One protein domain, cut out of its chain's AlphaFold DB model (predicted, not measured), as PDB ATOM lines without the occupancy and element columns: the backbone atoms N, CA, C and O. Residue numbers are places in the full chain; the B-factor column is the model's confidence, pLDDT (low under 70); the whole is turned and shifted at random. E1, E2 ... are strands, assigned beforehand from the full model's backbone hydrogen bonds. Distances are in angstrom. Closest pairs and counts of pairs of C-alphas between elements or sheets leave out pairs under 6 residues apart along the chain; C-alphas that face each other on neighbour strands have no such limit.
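This is residues 52 to 169 of the 172 residues of an uncharacterized protein of Bacteroidetes bacterium (UniProt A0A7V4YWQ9). The domain is a sandwich of two strongly twisted sheets face to face, a larger one of E1, E2, E9, E8, E7 and E6 and a smaller one of E5, E4, E3 and E10, their strands running nearly in line. Residues 55 to 56 pair beside E10 at one edge of the smaller sheet before the backbone passes to E1 at an edge of the larger one, while a long loop, residues 105 to 118, joins the sheets from E5 to E6. The printed part has 118 residues with ten named strands, E1 to E10 in order, and no named helix; both sheets are antiparallel and the class is all strand. It is compact, with a radius of gyration of the C-alphas of 13.4 A, and rounded, spanning 36 by 36 by 33 A.

E1, residues 60 to 62, begins at C-alpha 60 (259.952, 219.649, 326.008). E2, residues 65 to 72, bends by 61 degrees at residue 68. E3 is residues 77 to 84, 23.2 A long, and E4 is residues 87 to 95, 26.9 A. E5 is residues 101 to 104, E6 119 to 121 and E7 127 to 131. E8, residues 137 to 145, measures 26.1 A, and E9, residues 148 to 154, 19.1 A. E10, residues 162 to 168, is 20.1 A long and ends at C-alpha 168 (256.910, 205.791, 312.606).

The larger sheet runs E1, E2, E9, E8, E7, E6. E1 and E2 form a hairpin, with N 60 and O 70 2.9 A apart. E2 and E9 are antiparallel at 149 degrees, N 69 to O 153 being 2.8 A. E6, E7, E8 and E9 form a meander, each strand the antiparallel neighbour of the one before; N 120 to O 129, N 130 to O 138 and N 141 to O 152 are each 2.8 A. The other sheet runs E5, E4, E3, E10, with E3, E4 and E5 a second meander; N 82 to O 89 and N 104 to O 92 are each 2.8 A. E3 and E10 are antiparallel at 165 degrees, N 79 to O 166 being 2.8 A. The facing parts of the sheets are 10.2 A centre to centre, with planes 12 degrees apart and strands at 11 degrees. Between E5 and E8 the closest C-alphas, those of Ala 101 and Val 142, are 7.5 A apart.

The farthest C-alphas, those of Asn 86 and Ser 146, are 37.7 A apart. The printed part has no cut. The link E5 to E6 is long, with 14 residues. Mean pLDDT of the printed part is 95.4, and no printed residue is under 70.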
ATOM      1  N   GLN A  52     250.451 204.119 310.592       85.44
ATOM      2  CA  GLN A  52     250.278 204.433 311.999       85.44
ATOM      3  C   GLN A  52     251.570 205.050 312.542       85.44
ATOM      4  O   GLN A  52     252.642 204.453 312.476       85.44
ATOM      5  N   PHE A  53     251.455 206.254 313.096       92.31
ATOM      6  CA  PHE A  53     252.513 206.891 313.874       92.31
ATOM      7  C   PHE A  53     252.204 206.652 315.353       92.31
ATOM      8  O   PHE A  53     251.567 207.483 315.997       92.31
ATOM      9  N   THR A  54     252.557 205.469 315.851       90.69
ATOM     10  CA  THR A  54     252.184 204.998 317.196       90.69
ATOM     11  C   THR A  54     253.057 205.572 318.302       90.69
ATOM     12  O   THR A  54     252.617 205.671 319.444       90.69
ATOM     13  N   ASP A  55     254.290 205.955 317.977       95.75
ATOM     14  CA  ASP A  55     255.272 206.361 318.975       95.75
ATOM     15  C   ASP A  55     255.107 207.853 319.269       95.75
ATOM     16  O   ASP A  55     255.590 208.693 318.507       95.75
ATOM     17  N   ALA A  56     254.433 208.207 320.363       97.31
ATOM     18  CA  ALA A  56     254.392 209.591 320.825       97.31
ATOM     19  C   ALA A  56     255.800 210.048 321.242       97.31
ATOM     20  O   ALA A  56     256.467 209.400 322.051       97.31
ATOM     21  N   VAL A  57     256.258 211.167 320.684       98.00
ATOM     22  CA  VAL A  57     257.593 211.706 320.958       98.00
ATOM     23  C   VAL A  57     257.509 212.690 322.125       98.00
ATOM     24  O   VAL A  57     256.650 213.572 322.092       98.00
ATOM     25  N   PRO A  58     258.382 212.590 323.146       97.69
ATOM     26  CA  PRO A  58     258.434 213.570 324.225       97.69
ATOM     27  C   PRO A  58     258.746 214.974 323.697       97.69
ATOM     28  O   PRO A  58     259.751 215.187 323.017       97.69
ATOM     29  N   ILE A  59     257.885 215.932 324.039       97.88
ATOM     30  CA  ILE A  59     258.026 217.342 323.672       97.88
ATOM     31  C   ILE A  59     258.362 218.122 324.933       97.88
ATOM     32  O   ILE A  59     257.600 218.117 325.899       97.88
ATOM     33  N   ASN A  60     259.488 218.821 324.906       96.88
ATOM     34  CA  ASN A  60     259.952 219.649 326.008       96.88
ATOM     35  C   ASN A  60     259.641 221.124 325.739       96.88
ATOM     36  O   ASN A  60     259.503 221.550 324.590       96.88
ATOM     37  N   ALA A  61     259.537 221.907 326.808       94.00
ATOM     38  CA  ALA A  61     259.420 223.358 326.745       94.00
ATOM     39  C   ALA A  61     260.751 224.005 327.136       94.00
ATOM     40  O   ALA A  61     261.429 223.537 328.050       94.00
ATOM     41  N   ASP A  62     261.110 225.089 326.458       92.38
ATOM     42  CA  ASP A  62     262.235 225.929 326.864       92.38
ATOM     43  C   ASP A  62     261.812 226.796 328.058       92.38
ATOM     44  O   ASP A  62     260.861 227.579 327.977       92.38
ATOM     45  N   THR A  63     262.512 226.665 329.184       90.94
ATOM     46  CA  THR A  63     262.198 227.410 330.412       90.94
ATOM     47  C   THR A  63     262.488 228.904 330.293       90.94
ATOM     48  O   THR A  63     261.948 229.689 331.066       90.94
ATOM     49  N   SER A  64     263.332 229.308 329.340       93.00
ATOM     50  CA  SER A  64     263.653 230.712 329.064       93.00
ATOM     51  C   SER A  64     262.720 231.350 328.030       93.00
ATOM     52  O   SER A  64     262.632 232.574 327.949       93.00
ATOM     53  N   ASN A  65     261.990 230.536 327.260       90.62
ATOM     54  CA  ASN A  65     261.033 230.989 326.260       90.62
ATOM     55  C   ASN A  65     259.853 230.014 326.170       90.62
ATOM     56  O   ASN A  65     259.887 229.016 325.452       90.62
ATOM     57  N   MET A  66     258.755 230.349 326.852       87.00
ATOM     58  CA  MET A  66     257.560 229.503 326.900       87.00
ATOM     59  C   MET A  66     256.847 229.333 325.547       87.00
ATOM     60  O   MET A  66     255.967 228.475 325.456       87.00
ATOM     61  N   GLY A  67     257.220 230.079 324.502       93.44
ATOM     62  CA  GLY A  67     256.771 229.866 323.123       93.44
ATOM     63  C   GLY A  67     257.601 228.827 322.357       93.44
ATOM     64  O   GLY A  67     257.202 228.410 321.272       93.44
ATOM     65  N   ARG A  68     258.736 228.373 322.904       96.62
ATOM     66  CA  ARG A  68     259.599 227.360 322.282       96.62
ATOM     67  C   ARG A  68     259.284 225.960 322.795       96.62
ATOM     68  O   ARG A  68     259.196 225.708 324.001       96.62
ATOM     69  N   ARG A  69     259.110 225.028 321.864       97.62
ATOM     70  CA  ARG A  69     258.955 223.591 322.108       97.62
ATOM     71  C   ARG A  69     260.002 222.844 321.311       97.62
ATOM     72  O   ARG A  69     260.303 223.239 320.190       97.62
ATOM     73  N   PHE A  70     260.541 221.767 321.856       97.69
ATOM     74  CA  PHE A  70     261.551 220.995 321.148       97.69
ATOM     75  C   PHE A  70     261.443 219.505 321.422       97.69
ATOM     76  O   PHE A  70     260.952 219.075 322.467       97.69
ATOM     77  N   PHE A  71     261.920 218.719 320.467       98.31
ATOM     78  CA  PHE A  71     262.025 217.273 320.586       98.31
ATOM     79  C   PHE A  71     263.294 216.769 319.899       98.31
ATOM     80  O   PHE A  71     263.815 217.408 318.983       98.31
ATOM     81  N   LEU A  72     263.786 215.616 320.350       97.69
ATOM     82  CA  LEU A  72     264.912 214.929 319.726       97.69
ATOM     83  C   LEU A  72     264.448 214.249 318.432       97.69
ATOM     84  O   LEU A  72     263.521 213.437 318.450       97.69
ATOM     85  N   LEU A  73     265.106 214.550 317.316       97.56
ATOM     86  CA  LEU A  73     264.876 213.907 316.027       97.56
ATOM     87  C   LEU A  73     265.678 212.605 315.954       97.56
ATOM     88  O   LEU A  73     266.856 212.597 315.596       97.56
ATOM     89  N   GLY A  74     265.029 211.504 316.321       95.44
ATOM     90  CA  GLY A  74     265.608 210.167 316.217       95.44
ATOM     91  C   GLY A  74     265.504 209.565 314.812       95.44
ATOM     92  O   GLY A  74     265.064 210.204 313.858       95.44
ATOM     93  N   GLU A  75     265.866 208.287 314.706       94.94
ATOM     94  CA  GLU A  75     265.661 207.490 313.492       94.94
ATOM     95  C   GLU A  75     264.171 207.316 313.151       94.94
ATOM     96  O   GLU A  75     263.313 207.322 314.037       94.94
ATOM     97  N   GLY A  76     263.866 207.108 311.868       94.81
ATOM     98  CA  GLY A  76     262.498 206.969 311.358       94.81
ATOM     99  C   GLY A  76     261.846 208.302 310.980       94.81
ATOM    100  O   GLY A  76     262.496 209.345 310.901       94.81
ATOM    101  N   ILE A  77     260.539 208.267 310.718       96.50
ATOM    102  CA  ILE A  77     259.792 209.418 310.188       96.50
ATOM    103  C   ILE A  77     258.903 210.002 311.271       96.50
ATOM    104  O   ILE A  77     258.128 209.282 311.898       96.50
ATOM    105  N   HIS A  78     258.992 211.310 311.473       98.06
ATOM    106  CA  HIS A  78     258.245 212.032 312.491       98.06
ATOM    107  C   HIS A  78     257.153 212.853 311.821       98.06
ATOM    108  O   HIS A  78     257.443 213.701 310.982       98.06
ATOM    109  N   ARG A  79     255.899 212.619 312.200       97.88
ATOM    110  CA  ARG A  79     254.771 213.472 311.840       97.88
ATOM    111  C   ARG A  79     254.603 214.542 312.895       97.88
ATOM    112  O   ARG A  79     254.315 214.231 314.050       97.88
ATOM    113  N   VAL A  80     254.731 215.788 312.465       98.56
ATOM    114  CA  VAL A  80     254.519 216.968 313.296       98.56
ATOM    115  C   VAL A  80     253.193 217.594 312.898       98.56
ATOM    116  O   VAL A  80     252.967 217.871 311.721       98.56
ATOM    117  N   ALA A  81     252.311 217.794 313.873       98.25
ATOM    118  CA  ALA A  81     251.036 218.472 313.703       98.25
ATOM    119  C   ALA A  81     250.933 219.640 314.688       98.25
ATOM    120  O   ALA A  81     250.975 219.441 315.903       98.25
ATOM    121  N   VAL A  82     250.781 220.848 314.149       98.44
ATOM    122  CA  VAL A  82     250.573 222.098 314.888       98.44
ATOM    123  C   VAL A  82     249.115 222.512 314.724       98.44
ATOM    124  O   VAL A  82     248.622 222.598 313.601       98.44
ATOM    125  N   GLN A  83     248.421 222.766 315.825       98.00
ATOM    126  CA  GLN A  83     246.983 223.021 315.851       98.00
ATOM    127  C   GLN A  83     246.679 224.391 316.452       98.00
ATOM    128  O   GLN A  83     247.234 224.747 317.488       98.00
ATOM    129  N   LEU A  84     245.756 225.129 315.834       97.00
ATOM    130  CA  LEU A  84     245.172 226.355 316.380       97.00
ATOM    131  C   LEU A  84     243.663 226.333 316.118       97.00
ATOM    132  O   LEU A  84     243.220 226.441 314.973       97.00
ATOM    133  N   GLY A  85     242.867 226.147 317.172       94.88
ATOM    134  CA  GLY A  85     241.428 225.920 317.030       94.88
ATOM    135  C   GLY A  85     241.137 224.673 316.183       94.88
ATOM    136  O   GLY A  85     241.558 223.574 316.530       94.88
ATOM    137  N   ASN A  86     240.428 224.846 315.064       95.06
ATOM    138  CA  ASN A  86     240.122 223.775 314.103       95.06
ATOM    139  C   ASN A  86     241.141 223.665 312.951       95.06
ATOM    140  O   ASN A  86     240.992 222.808 312.079       95.06
ATOM    141  N   MET A  87     242.156 224.529 312.916       96.44
ATOM    142  CA  MET A  87     243.178 224.522 311.876       96.44
ATOM    143  C   MET A  87     244.340 223.628 312.283       96.44
ATOM    144  O   MET A  87     244.782 223.650 313.429       96.44
ATOM    145  N   THR A  88     244.859 222.861 311.327       97.38
ATOM    146  CA  THR A  88     246.044 222.022 311.518       97.38
ATOM    147  C   THR A  88     247.051 222.304 310.414       97.38
ATOM    148  O   THR A  88     246.724 222.230 309.231       97.38
ATOM    149  N   SER A  89     248.281 222.606 310.815       98.25
ATOM    150  CA  SER A  89     249.465 222.488 309.975       98.25
ATOM    151  C   SER A  89     250.118 221.134 310.237       98.25
ATOM    152  O   SER A  89     250.153 220.668 311.375       98.25
ATOM    153  N   SER A  90     250.618 220.492 309.189       98.19
ATOM    154  CA  SER A  90     251.234 219.170 309.258       98.19
ATOM    155  C   SER A  90     252.402 219.055 308.288       98.19
ATOM    156  O   SER A  90     252.325 219.498 307.141       98.19
ATOM    157  N   PHE A  91     253.479 218.423 308.741       98.50
ATOM    158  CA  PHE A  91     254.623 218.042 307.917       98.50
ATOM    159  C   PHE A  91     255.233 216.740 308.439       98.50
ATOM    160  O   PHE A  91     254.967 216.333 309.576       98.50
ATOM    161  N   LEU A  92     256.037 216.076 307.605       98.06
ATOM    162  CA  LEU A  92     256.900 214.990 308.073       98.06
ATOM    163  C   LEU A  92     258.348 215.457 308.073       98.06
ATOM    164  O   LEU A  92     258.746 216.266 307.239       98.06
ATOM    165  N   ILE A  93     259.137 214.926 308.996       98.06
ATOM    166  CA  ILE A  93     260.570 215.185 309.080       98.06
ATOM    167  C   ILE A  93     261.313 213.903 309.463       98.06
ATOM    168  O   ILE A  93     260.823 213.109 310.269       98.06
ATOM    169  N   ARG A  94     262.487 213.674 308.874       97.19
ATOM    170  CA  ARG A  94     263.391 212.571 309.244       97.19
ATOM    171  C   ARG A  94     264.840 213.039 309.244       97.19
ATOM    172  O   ARG A  94     265.150 214.047 308.615       97.19
ATOM    173  N   LYS A  95     265.735 212.302 309.902       96.38
ATOM    174  CA  LYS A  95     267.181 212.515 309.743       96.38
ATOM    175  C   LYS A  95     267.603 212.236 308.295       96.38
ATOM    176  O   LYS A  95     267.202 211.228 307.721       96.38
ATOM    177  N   ALA A  96     268.445 213.099 307.738       94.69
ATOM    178  CA  ALA A  96     269.088 212.932 306.427       94.69
ATOM    179  C   ALA A  96     270.612 212.720 306.546       94.69
ATOM    180  O   ALA A  96     271.357 212.855 305.576       94.69
ATOM    181  N   GLY A  97     271.069 212.411 307.759       91.56
ATOM    182  CA  GLY A  97     272.462 212.277 308.162       91.56
ATOM    183  C   GLY A  97     272.611 212.621 309.645       91.56
ATOM    184  O   GLY A  97     271.625 212.843 310.348       91.56
ATOM    185  N   GLU A  98     273.852 212.708 310.126       91.19
ATOM    186  CA  GLU A  98     274.139 213.045 311.533       91.19
ATOM    187  C   GLU A  98     273.966 214.530 311.873       91.19
ATOM    188  O   GLU A  98     274.029 214.909 313.039       91.19
ATOM    189  N   LYS A  99     273.789 215.393 310.868       93.50
ATOM    190  CA  LYS A  99     273.705 216.853 311.050       93.50
ATOM    191  C   LYS A  99     272.642 217.517 310.181       93.50
ATOM    192  O   LYS A  99     272.620 218.739 310.090       93.50
ATOM    193  N   SER A 100     271.796 216.729 309.528       95.06
ATOM    194  CA  SER A 100     270.769 217.238 308.629       95.06
ATOM    195  C   SER A 100     269.441 216.509 308.801       95.06
ATOM    196  O   SER A 100     269.372 215.358 309.249       95.06
ATOM    197  N   ALA A 101     268.376 217.196 308.418       96.69
ATOM    198  CA  ALA A 101     267.009 216.729 308.424       96.69
ATOM    199  C   ALA A 101     266.364 216.968 307.057       96.69
ATOM    200  O   ALA A 101     266.591 217.983 306.400       96.69
ATOM    201  N   GLU A 102     265.526 216.029 306.645       97.25
ATOM    202  CA  GLU A 102     264.730 216.113 305.428       97.25
ATOM    203  C   GLU A 102     263.270 216.399 305.785       97.25
ATOM    204  O   GLU A 102     262.657 215.666 306.567       97.25
ATOM    205  N   LEU A 103     262.733 217.474 305.209       98.00
ATOM    206  CA  LEU A 103     261.372 217.967 305.382       98.00
ATOM    207  C   LEU A 103     260.484 217.507 304.222       98.00
ATOM    208  O   LEU A 103     260.795 217.744 303.055       98.00
ATOM    209  N   PHE A 104     259.330 216.933 304.551       98.00
ATOM    210  CA  PHE A 104     258.301 216.542 303.592       98.00
ATOM    211  C   PHE A 104     257.065 217.420 303.744       98.00
ATOM    212  O   PHE A 104     256.603 217.692 304.856       98.00
ATOM    213  N   THR A 105     256.495 217.807 302.607       98.12
ATOM    214  CA  THR A 105     255.314 218.681 302.523       98.12
ATOM    215  C   THR A 105     254.287 218.090 301.551       98.12
ATOM    216  O   THR A 105     254.406 216.932 301.136       98.12
ATOM    217  N   SER A 106     253.271 218.865 301.159       97.50
ATOM    218  CA  SER A 106     252.313 218.460 300.125       97.50
ATOM    219  C   SER A 106     252.956 218.046 298.801       97.50
ATOM    220  O   SER A 106     252.341 217.285 298.064       97.50
ATOM    221  N   ASP A 107     254.161 218.529 298.490       97.50
ATOM    222  CA  ASP A 107     254.878 218.123 297.274       97.50
ATOM    223  C   ASP A 107     255.176 216.621 297.267       97.50
ATOM    224  O   ASP A 107     255.228 216.001 296.210       97.50
ATOM    225  N   ASN A 108     255.335 216.021 298.449       96.81
ATOM    226  CA  ASN A 108     255.577 214.591 298.602       96.81
ATOM    227  C   ASN A 108     254.277 213.847 298.949       96.81
ATOM    228  O   ASN A 108     254.038 212.753 298.445       96.81
ATOM    229  N   PHE A 109     253.418 214.441 299.782       95.69
ATOM    230  CA  PHE A 109     252.207 213.798 300.308       95.69
ATOM    231  C   PHE A 109     251.008 214.767 300.325       95.69
ATOM    232  O   PHE A 109     250.596 215.248 301.389       95.69
ATOM    233  N   PRO A 110     250.413 215.067 299.155       93.44
ATOM    234  CA  PRO A 110     249.443 216.156 298.990       93.44
ATOM    235  C   PRO A 110     248.122 215.955 299.741       93.44
ATOM    236  O   PRO A 110     247.394 216.916 299.974       93.44
ATOM    237  N   LEU A 111     247.798 214.717 300.120       91.12
ATOM    238  CA  LEU A 111     246.524 214.385 300.758       91.12
ATOM    239  C   LEU A 111     246.509 214.614 302.274       91.12
ATOM    240  O   LEU A 111     245.429 214.653 302.856       91.12
ATOM    241  N   CYS A 112     247.671 214.727 302.929       92.94
ATOM    242  CA  CYS A 112     247.722 214.813 304.393       92.94
ATOM    243  C   CYS A 112     248.717 215.826 304.963       92.94
ATOM    244  O   CYS A 112     248.672 216.101 306.167       92.94
ATOM    245  N   LEU A 113     249.618 216.370 304.140       97.19
ATOM    246  CA  LEU A 113     250.588 217.371 304.573       97.19
ATOM    247  C   LEU A 113     250.193 218.763 304.104       97.19
ATOM    248  O   LEU A 113     249.508 218.947 303.099       97.19
ATOM    249  N   SER A 114     250.644 219.761 304.854       98.19
ATOM    250  CA  SER A 114     250.428 221.154 304.504       98.19
ATOM    251  C   SER A 114     251.107 221.524 303.195       98.19
ATOM    252  O   SER A 114     252.152 220.979 302.829       98.19
ATOM    253  N   LYS A 115     250.504 222.499 302.514       98.31
ATOM    254  CA  LYS A 115     250.982 222.990 301.229       98.31
ATOM    255  C   LYS A 115     252.421 223.485 301.310       98.31
ATOM    256  O   LYS A 115     252.731 224.283 302.191       98.31
ATOM    257  N   ARG A 116     253.259 223.084 300.352       97.88
ATOM    258  CA  ARG A 116     254.651 223.537 300.221       97.88
ATOM    259  C   ARG A 116     254.789 225.056 300.236       97.88
ATOM    260  O   ARG A 116     255.732 225.555 300.844       97.88
ATOM    261  N   GLU A 117     253.871 225.770 299.586       97.94
ATOM    262  CA  GLU A 117     253.878 227.238 299.472       97.94
ATOM    263  C   GLU A 117     253.831 227.959 300.830       97.94
ATOM    264  O   GLU A 117     254.312 229.079 300.941       97.94
ATOM    265  N   ASN A 118     253.353 227.285 301.882       98.50
ATOM    266  CA  ASN A 118     253.306 227.831 303.238       98.50
ATOM    267  C   ASN A 118     254.651 227.727 303.977       98.50
ATOM    268  O   ASN A 118     254.777 228.246 305.083       98.50
ATOM    269  N   PHE A 119     255.644 227.022 303.417       98.25
ATOM    270  CA  PHE A 119     256.954 226.805 304.033       98.25
ATOM    271  C   PHE A 119     258.012 227.700 303.382       98.25
ATOM    272  O   PHE A 119     258.365 227.539 302.213       98.25
ATOM    273  N   ASN A 120     258.592 228.600 304.166       97.31
ATOM    274  CA  ASN A 120     259.666 229.491 303.747       97.31
ATOM    275  C   ASN A 120     260.964 229.055 304.426       97.31
ATOM    276  O   ASN A 120     261.175 229.345 305.603       97.31
ATOM    277  N   ILE A 121     261.808 228.320 303.703       94.25
ATOM    278  CA  ILE A 121     263.110 227.863 304.206       94.25
ATOM    279  C   ILE A 121     264.110 229.005 304.073       94.25
ATOM    280  O   ILE A 121     264.180 229.648 303.027       94.25
ATOM    281  N   ALA A 122     264.852 229.272 305.143       91.44
ATOM    282  CA  ALA A 122     265.900 230.277 305.135       91.44
ATOM    283  C   ALA A 122     267.008 229.909 304.140       91.44
ATOM    284  O   ALA A 122     267.301 228.733 303.942       91.44
ATOM    285  N   GLU A 123     267.667 230.910 303.551       85.50
ATOM    286  CA  GLU A 123     268.738 230.690 302.564       85.50
ATOM    287  C   GLU A 123     269.888 229.831 303.099       85.50
ATOM    288  O   GLU A 123     270.540 229.133 302.336       85.50
ATOM    289  N   ASN A 124     270.128 229.867 304.412       82.75
ATOM    290  CA  ASN A 124     271.154 229.072 305.080       82.75
ATOM    291  C   ASN A 124     270.703 227.638 305.424       82.75
ATOM    292  O   ASN A 124     271.485 226.898 306.010       82.75
ATOM    293  N   GLY A 125     269.447 227.275 305.144       85.75
ATOM    294  CA  GLY A 125     268.890 225.954 305.417       85.75
ATOM    295  C   GLY A 125     268.779 225.592 306.900       85.75
ATOM    296  O   GLY A 125     268.548 224.431 307.204       85.75
ATOM    297  N   THR A 126     268.946 226.516 307.854       86.50
ATOM    298  CA  THR A 126     268.952 226.152 309.290       86.50
ATOM    299  C   THR A 126     267.571 226.192 309.938       86.50
ATOM    300  O   THR A 126     267.338 225.536 310.954       86.50
ATOM    301  N   PHE A 127     266.643 226.951 309.358       94.06
ATOM    302  CA  PHE A 127     265.268 227.045 309.828       94.06
ATOM    303  C   PHE A 127     264.292 227.244 308.669       94.06
ATOM    304  O   PHE A 127     264.665 227.660 307.570       94.06
ATOM    305  N   PHE A 128     263.016 226.994 308.933       97.06
ATOM    306  CA  PHE A 128     261.921 227.400 308.065       97.06
ATOM    307  C   PHE A 128     260.831 228.113 308.858       97.06
ATOM    308  O   PHE A 128     260.618 227.842 310.040       97.06
ATOM    309  N   LYS A 129     260.119 229.024 308.201       98.12
ATOM    310  CA  LYS A 129     258.873 229.606 308.703       98.12
ATOM    311  C   LYS A 129     257.693 228.926 308.034       98.12
ATOM    312  O   LYS A 129     257.728 228.689 306.829       98.12
ATOM    313  N   TYR A 130     256.666 228.632 308.812       98.56
ATOM    314  CA  TYR A 130     255.364 228.236 308.313       98.56
ATOM    315  C   TYR A 130     254.398 229.406 308.469       98.56
ATOM    316  O   TYR A 130     254.314 229.968 309.557       98.56
ATOM    317  N   ASP A 131     253.657 229.733 307.416       98.19
ATOM    318  CA  ASP A 131     252.519 230.655 307.455       98.19
ATOM    319  C   ASP A 131     251.483 230.197 306.420       98.19
ATOM    320  O   ASP A 131     251.797 230.045 305.240       98.19
ATOM    321  N   ASN A 132     250.253 229.921 306.858       97.44
ATOM    322  CA  ASN A 132     249.157 229.541 305.961       97.44
ATOM    323  C   ASN A 132     248.226 230.701 305.576       97.44
ATOM    324  O   ASN A 132     247.188 230.451 304.956       97.44
ATOM    325  N   HIS A 133     248.548 231.926 305.999       96.81
ATOM    326  CA  HIS A 133     247.762 233.152 305.849       96.81
ATOM    327  C   HIS A 133     246.320 233.045 306.373       96.81
ATOM    328  O   HIS A 133     245.426 233.787 305.966       96.81
ATOM    329  N   LYS A 134     246.079 232.086 307.274       94.19
ATOM    330  CA  LYS A 134     244.791 231.820 307.930       94.19
ATOM    331  C   LYS A 134     244.913 231.778 309.457       94.19
ATOM    332  O   LYS A 134     243.938 231.458 310.124       94.19
ATOM    333  N   GLY A 135     246.084 232.112 310.006       92.56
ATOM    334  CA  GLY A 135     246.335 232.253 311.446       92.56
ATOM    335  C   GLY A 135     247.260 231.195 312.056       92.56
ATOM    336  O   GLY A 135     247.641 231.323 313.216       92.56
ATOM    337  N   VAL A 136     247.655 230.153 311.315       97.25
ATOM    338  CA  VAL A 136     248.702 229.235 311.794       97.25
ATOM    339  C   VAL A 136     250.041 229.718 311.269       97.25
ATOM    340  O   VAL A 136     250.331 229.554 310.084       97.25
ATOM    341  N   GLU A 137     250.860 230.248 312.171       97.81
ATOM    342  CA  GLU A 137     252.228 230.655 311.891       97.81
ATOM    343  C   GLU A 137     253.181 230.156 312.982       97.81
ATOM    344  O   GLU A 137     252.823 230.061 314.156       97.81
ATOM    345  N   TYR A 138     254.389 229.769 312.586       98.19
ATOM    346  CA  TYR A 138     255.461 229.371 313.500       98.19
ATOM    347  C   TYR A 138     256.794 229.315 312.758       98.19
ATOM    348  O   TYR A 138     256.856 229.334 311.529       98.19
ATOM    349  N   SER A 139     257.887 229.208 313.505       98.00
ATOM    350  CA  SER A 139     259.203 228.895 312.940       98.00
ATOM    351  C   SER A 139     259.728 227.583 313.497       98.00
ATOM    352  O   SER A 139     259.436 227.233 314.638       98.00
ATOM    353  N   THR A 140     260.488 226.860 312.684       98.25
ATOM    354  CA  THR A 140     261.131 225.605 313.065       98.25
ATOM    355  C   THR A 140     262.607 225.674 312.718       98.25
ATOM    356  O   THR A 140     262.951 225.928 311.568       98.25
ATOM    357  N   GLU A 141     263.466 225.412 313.690       96.38
ATOM    358  CA  GLU A 141     264.916 225.298 313.545       96.38
ATOM    359  C   GLU A 141     265.341 223.852 313.817       96.38
ATOM    360  O   GLU A 141     264.727 223.161 314.634       96.38
ATOM    361  N   VAL A 142     266.408 223.399 313.159       95.56
ATOM    362  CA  VAL A 142     267.097 222.163 313.538       95.56
ATOM    363  C   VAL A 142     268.433 222.515 314.180       95.56
ATOM    364  O   VAL A 142     269.300 223.116 313.552       95.56
ATOM    365  N   GLN A 143     268.591 222.129 315.444       94.38
ATOM    366  CA  GLN A 143     269.792 222.372 316.232       94.38
ATOM    367  C   GLN A 143     270.611 221.090 316.352       94.38
ATOM    368  O   GLN A 143     270.086 220.038 316.711       94.38
ATOM    369  N   VAL A 144     271.906 221.182 316.070       93.25
ATOM    370  CA  VAL A 144     272.850 220.067 316.211       93.25
ATOM    371  C   VAL A 144     273.584 220.212 317.542       93.25
ATOM    372  O   VAL A 144     274.204 221.246 317.792       93.25
ATOM    373  N   SER A 145     273.553 219.180 318.383       92.62
ATOM    374  CA  SER A 145     274.312 219.125 319.637       92.62
ATOM    375  C   SER A 145     275.029 217.781 319.804       92.62
ATOM    376  O   SER A 145     274.898 216.880 318.977       92.62
ATOM    377  N   SER A 146     275.796 217.628 320.889       93.38
ATOM    378  CA  SER A 146     276.404 216.345 321.265       93.38
ATOM    379  C   SER A 146     275.378 215.258 321.606       93.38
ATOM    380  O   SER A 146     275.724 214.081 321.582       93.38
ATOM    381  N   GLU A 147     274.140 215.634 321.932       93.12
ATOM    382  CA  GLU A 147     273.054 214.703 322.267       93.12
ATOM    383  C   GLU A 147     272.229 214.282 321.038       93.12
ATOM    384  O   GLU A 147     271.457 213.327 321.112       93.12
ATOM    385  N   GLY A 148     272.402 214.961 319.899       94.44
ATOM    386  CA  GLY A 148     271.748 214.635 318.635       94.44
ATOM    387  C   GLY A 148     271.185 215.858 317.913       94.44
ATOM    388  O   GLY A 148     271.591 216.995 318.162       94.44
ATOM    389  N   LEU A 149     270.247 215.615 316.993       96.12
ATOM    390  CA  LEU A 149     269.502 216.677 316.319       96.12
ATOM    391  C   LEU A 149     268.225 216.988 317.088       96.12
ATOM    392  O   LEU A 149     267.414 216.098 317.332       96.12
ATOM    393  N   PHE A 150     267.998 218.258 317.388       97.00
ATOM    394  CA  PHE A 150     266.764 218.739 317.990       97.00
ATOM    395  C   PHE A 150     265.970 219.542 316.976       97.00
ATOM    396  O   PHE A 150     266.511 220.420 316.311       97.00
ATOM    397  N   VAL A 151     264.672 219.268 316.883       97.94
ATOM    398  CA  VAL A 151     263.735 220.114 316.143       97.94
ATOM    399  C   VAL A 151     263.111 221.065 317.147       97.94
ATOM    400  O   VAL A 151     262.468 220.627 318.102       97.94
ATOM    401  N   VAL A 152     263.307 222.361 316.935       98.06
ATOM    402  CA  VAL A 152     262.831 223.424 317.815       98.06
ATOM    403  C   VAL A 152     261.765 224.229 317.093       98.06
ATOM    404  O   VAL A 152     262.054 224.885 316.100       98.06
ATOM    405  N   LEU A 153     260.540 224.205 317.605       98.38
ATOM    406  CA  LEU A 153     259.426 225.014 317.128       98.38
ATOM    407  C   LEU A 153     259.268 226.241 318.023       98.38
ATOM    408  O   LEU A 153     259.230 226.113 319.246       98.38
ATOM    409  N   THR A 154     259.142 227.417 317.420       98.06
ATOM    410  CA  THR A 154     258.869 228.677 318.117       98.06
ATOM    411  C   THR A 154     257.534 229.230 317.648       98.06
ATOM    412  O   THR A 154     257.363 229.522 316.459       98.06
ATOM    413  N   PHE A 155     256.610 229.378 318.591       97.50
ATOM    414  CA  PHE A 155     255.274 229.920 318.377       97.50
ATOM    415  C   PHE A 155     255.200 231.399 318.793       97.50
ATOM    416  O   PHE A 155     255.917 231.802 319.717       97.50
ATOM    417  N   PRO A 156     254.328 232.201 318.154       94.75
ATOM    418  CA  PRO A 156     253.952 233.522 318.650       94.75
ATOM    419  C   PRO A 156     253.463 233.474 320.112       94.75
ATOM    420  O   PRO A 156     252.783 232.519 320.497       94.75
ATOM    421  N   PRO A 157     253.808 234.469 320.948       89.19
ATOM    422  CA  PRO A 157     253.517 234.448 322.386       89.19
ATOM    423  C   PRO A 157     252.043 234.712 322.739       89.19
ATOM    424  O   PRO A 157     251.625 234.460 323.866       89.19
ATOM    425  N   ASP A 158     251.267 235.252 321.807       88.25
ATOM    426  CA  ASP A 158     249.874 235.678 321.963       88.25
ATOM    427  C   ASP A 158     248.854 234.582 321.621       88.25
ATOM    428  O   ASP A 158     247.660 234.731 321.889       88.25
ATOM    429  N   LEU A 159     249.317 233.456 321.075       89.06
ATOM    430  CA  LEU A 159     248.477 232.358 320.615       89.06
ATOM    431  C   LEU A 159     248.838 231.049 321.321       89.06
ATOM    432  O   LEU A 159     249.999 230.722 321.558       89.06
ATOM    433  N   THR A 160     247.815 230.255 321.641       91.25
ATOM    434  CA  THR A 160     247.998 228.920 322.226       91.25
ATOM    435  C   THR A 160     247.893 227.863 321.139       91.25
ATOM    436  O   THR A 160     246.807 227.599 320.623       91.25
ATOM    437  N   TYR A 161     249.022 227.234 320.822       96.31
ATOM    438  CA  TYR A 161     249.093 226.145 319.854       96.31
ATOM    439  C   TYR A 161     249.074 224.777 320.538       96.31
ATOM    440  O   TYR A 161     249.758 224.548 321.538       96.31
ATOM    441  N   GLY A 162     248.328 223.841 319.955       97.12
ATOM    442  CA  GLY A 162     248.515 222.414 320.192       97.12
ATOM    443  C   GLY A 162     249.682 221.896 319.354       97.12
ATOM    444  O   GLY A 162     249.837 222.288 318.199       97.12
ATOM    445  N   LEU A 163     250.497 221.003 319.912       98.12
ATOM    446  CA  LEU A 163     251.599 220.367 319.197       98.12
ATOM    447  C   LEU A 163     251.584 218.866 319.470       98.12
ATOM    448  O   LEU A 163     251.644 218.435 320.617       98.12
ATOM    449  N   ASN A 164     251.540 218.081 318.399       97.75
ATOM    450  CA  ASN A 164     251.622 216.630 318.447       97.75
ATOM    451  C   ASN A 164     252.776 216.166 317.565       97.75
ATOM    452  O   ASN A 164     252.839 216.517 316.386       97.75
ATOM    453  N   VAL A 165     253.654 215.336 318.122       98.38
ATOM    454  CA  VAL A 165     254.754 214.716 317.383       98.38
ATOM    455  C   VAL A 165     254.676 213.218 317.599       98.38
ATOM    456  O   VAL A 165     254.726 212.743 318.731       98.38
ATOM    457  N   HIS A 166     254.520 212.479 316.507       97.62
ATOM    458  CA  HIS A 166     254.522 211.025 316.545       97.62
ATOM    459  C   HIS A 166     255.519 210.474 315.539       97.62
ATOM    460  O   HIS A 166     255.698 211.043 314.463       97.62
ATOM    461  N   ARG A 167     256.138 209.348 315.865       97.25
ATOM    462  CA  ARG A 167     257.147 208.692 315.045       97.25
ATOM    463  C   ARG A 167     256.619 207.377 314.476       97.25
ATOM    464  O   ARG A 167     255.882 206.640 315.126       97.25
ATOM    465  N   CYS A 168     257.027 207.089 313.248       95.00
ATOM    466  CA  CYS A 168     256.910 205.791 312.606       95.00
ATOM    467  C   CYS A 168     258.320 205.225 312.403       95.00
ATOM    468  O   CYS A 168     259.033 205.622 311.478       95.00
ATOM    469  N   ALA A 169     258.735 204.302 313.274       90.88
ATOM    470  CA  ALA A 169     260.067 203.694 313.211       90.88
ATOM    471  C   ALA A 169     260.245 202.753 312.000       90.88
ATOM    472  O   ALA A 169     261.357 202.584 311.502       90.88
TER     473      ALA A 169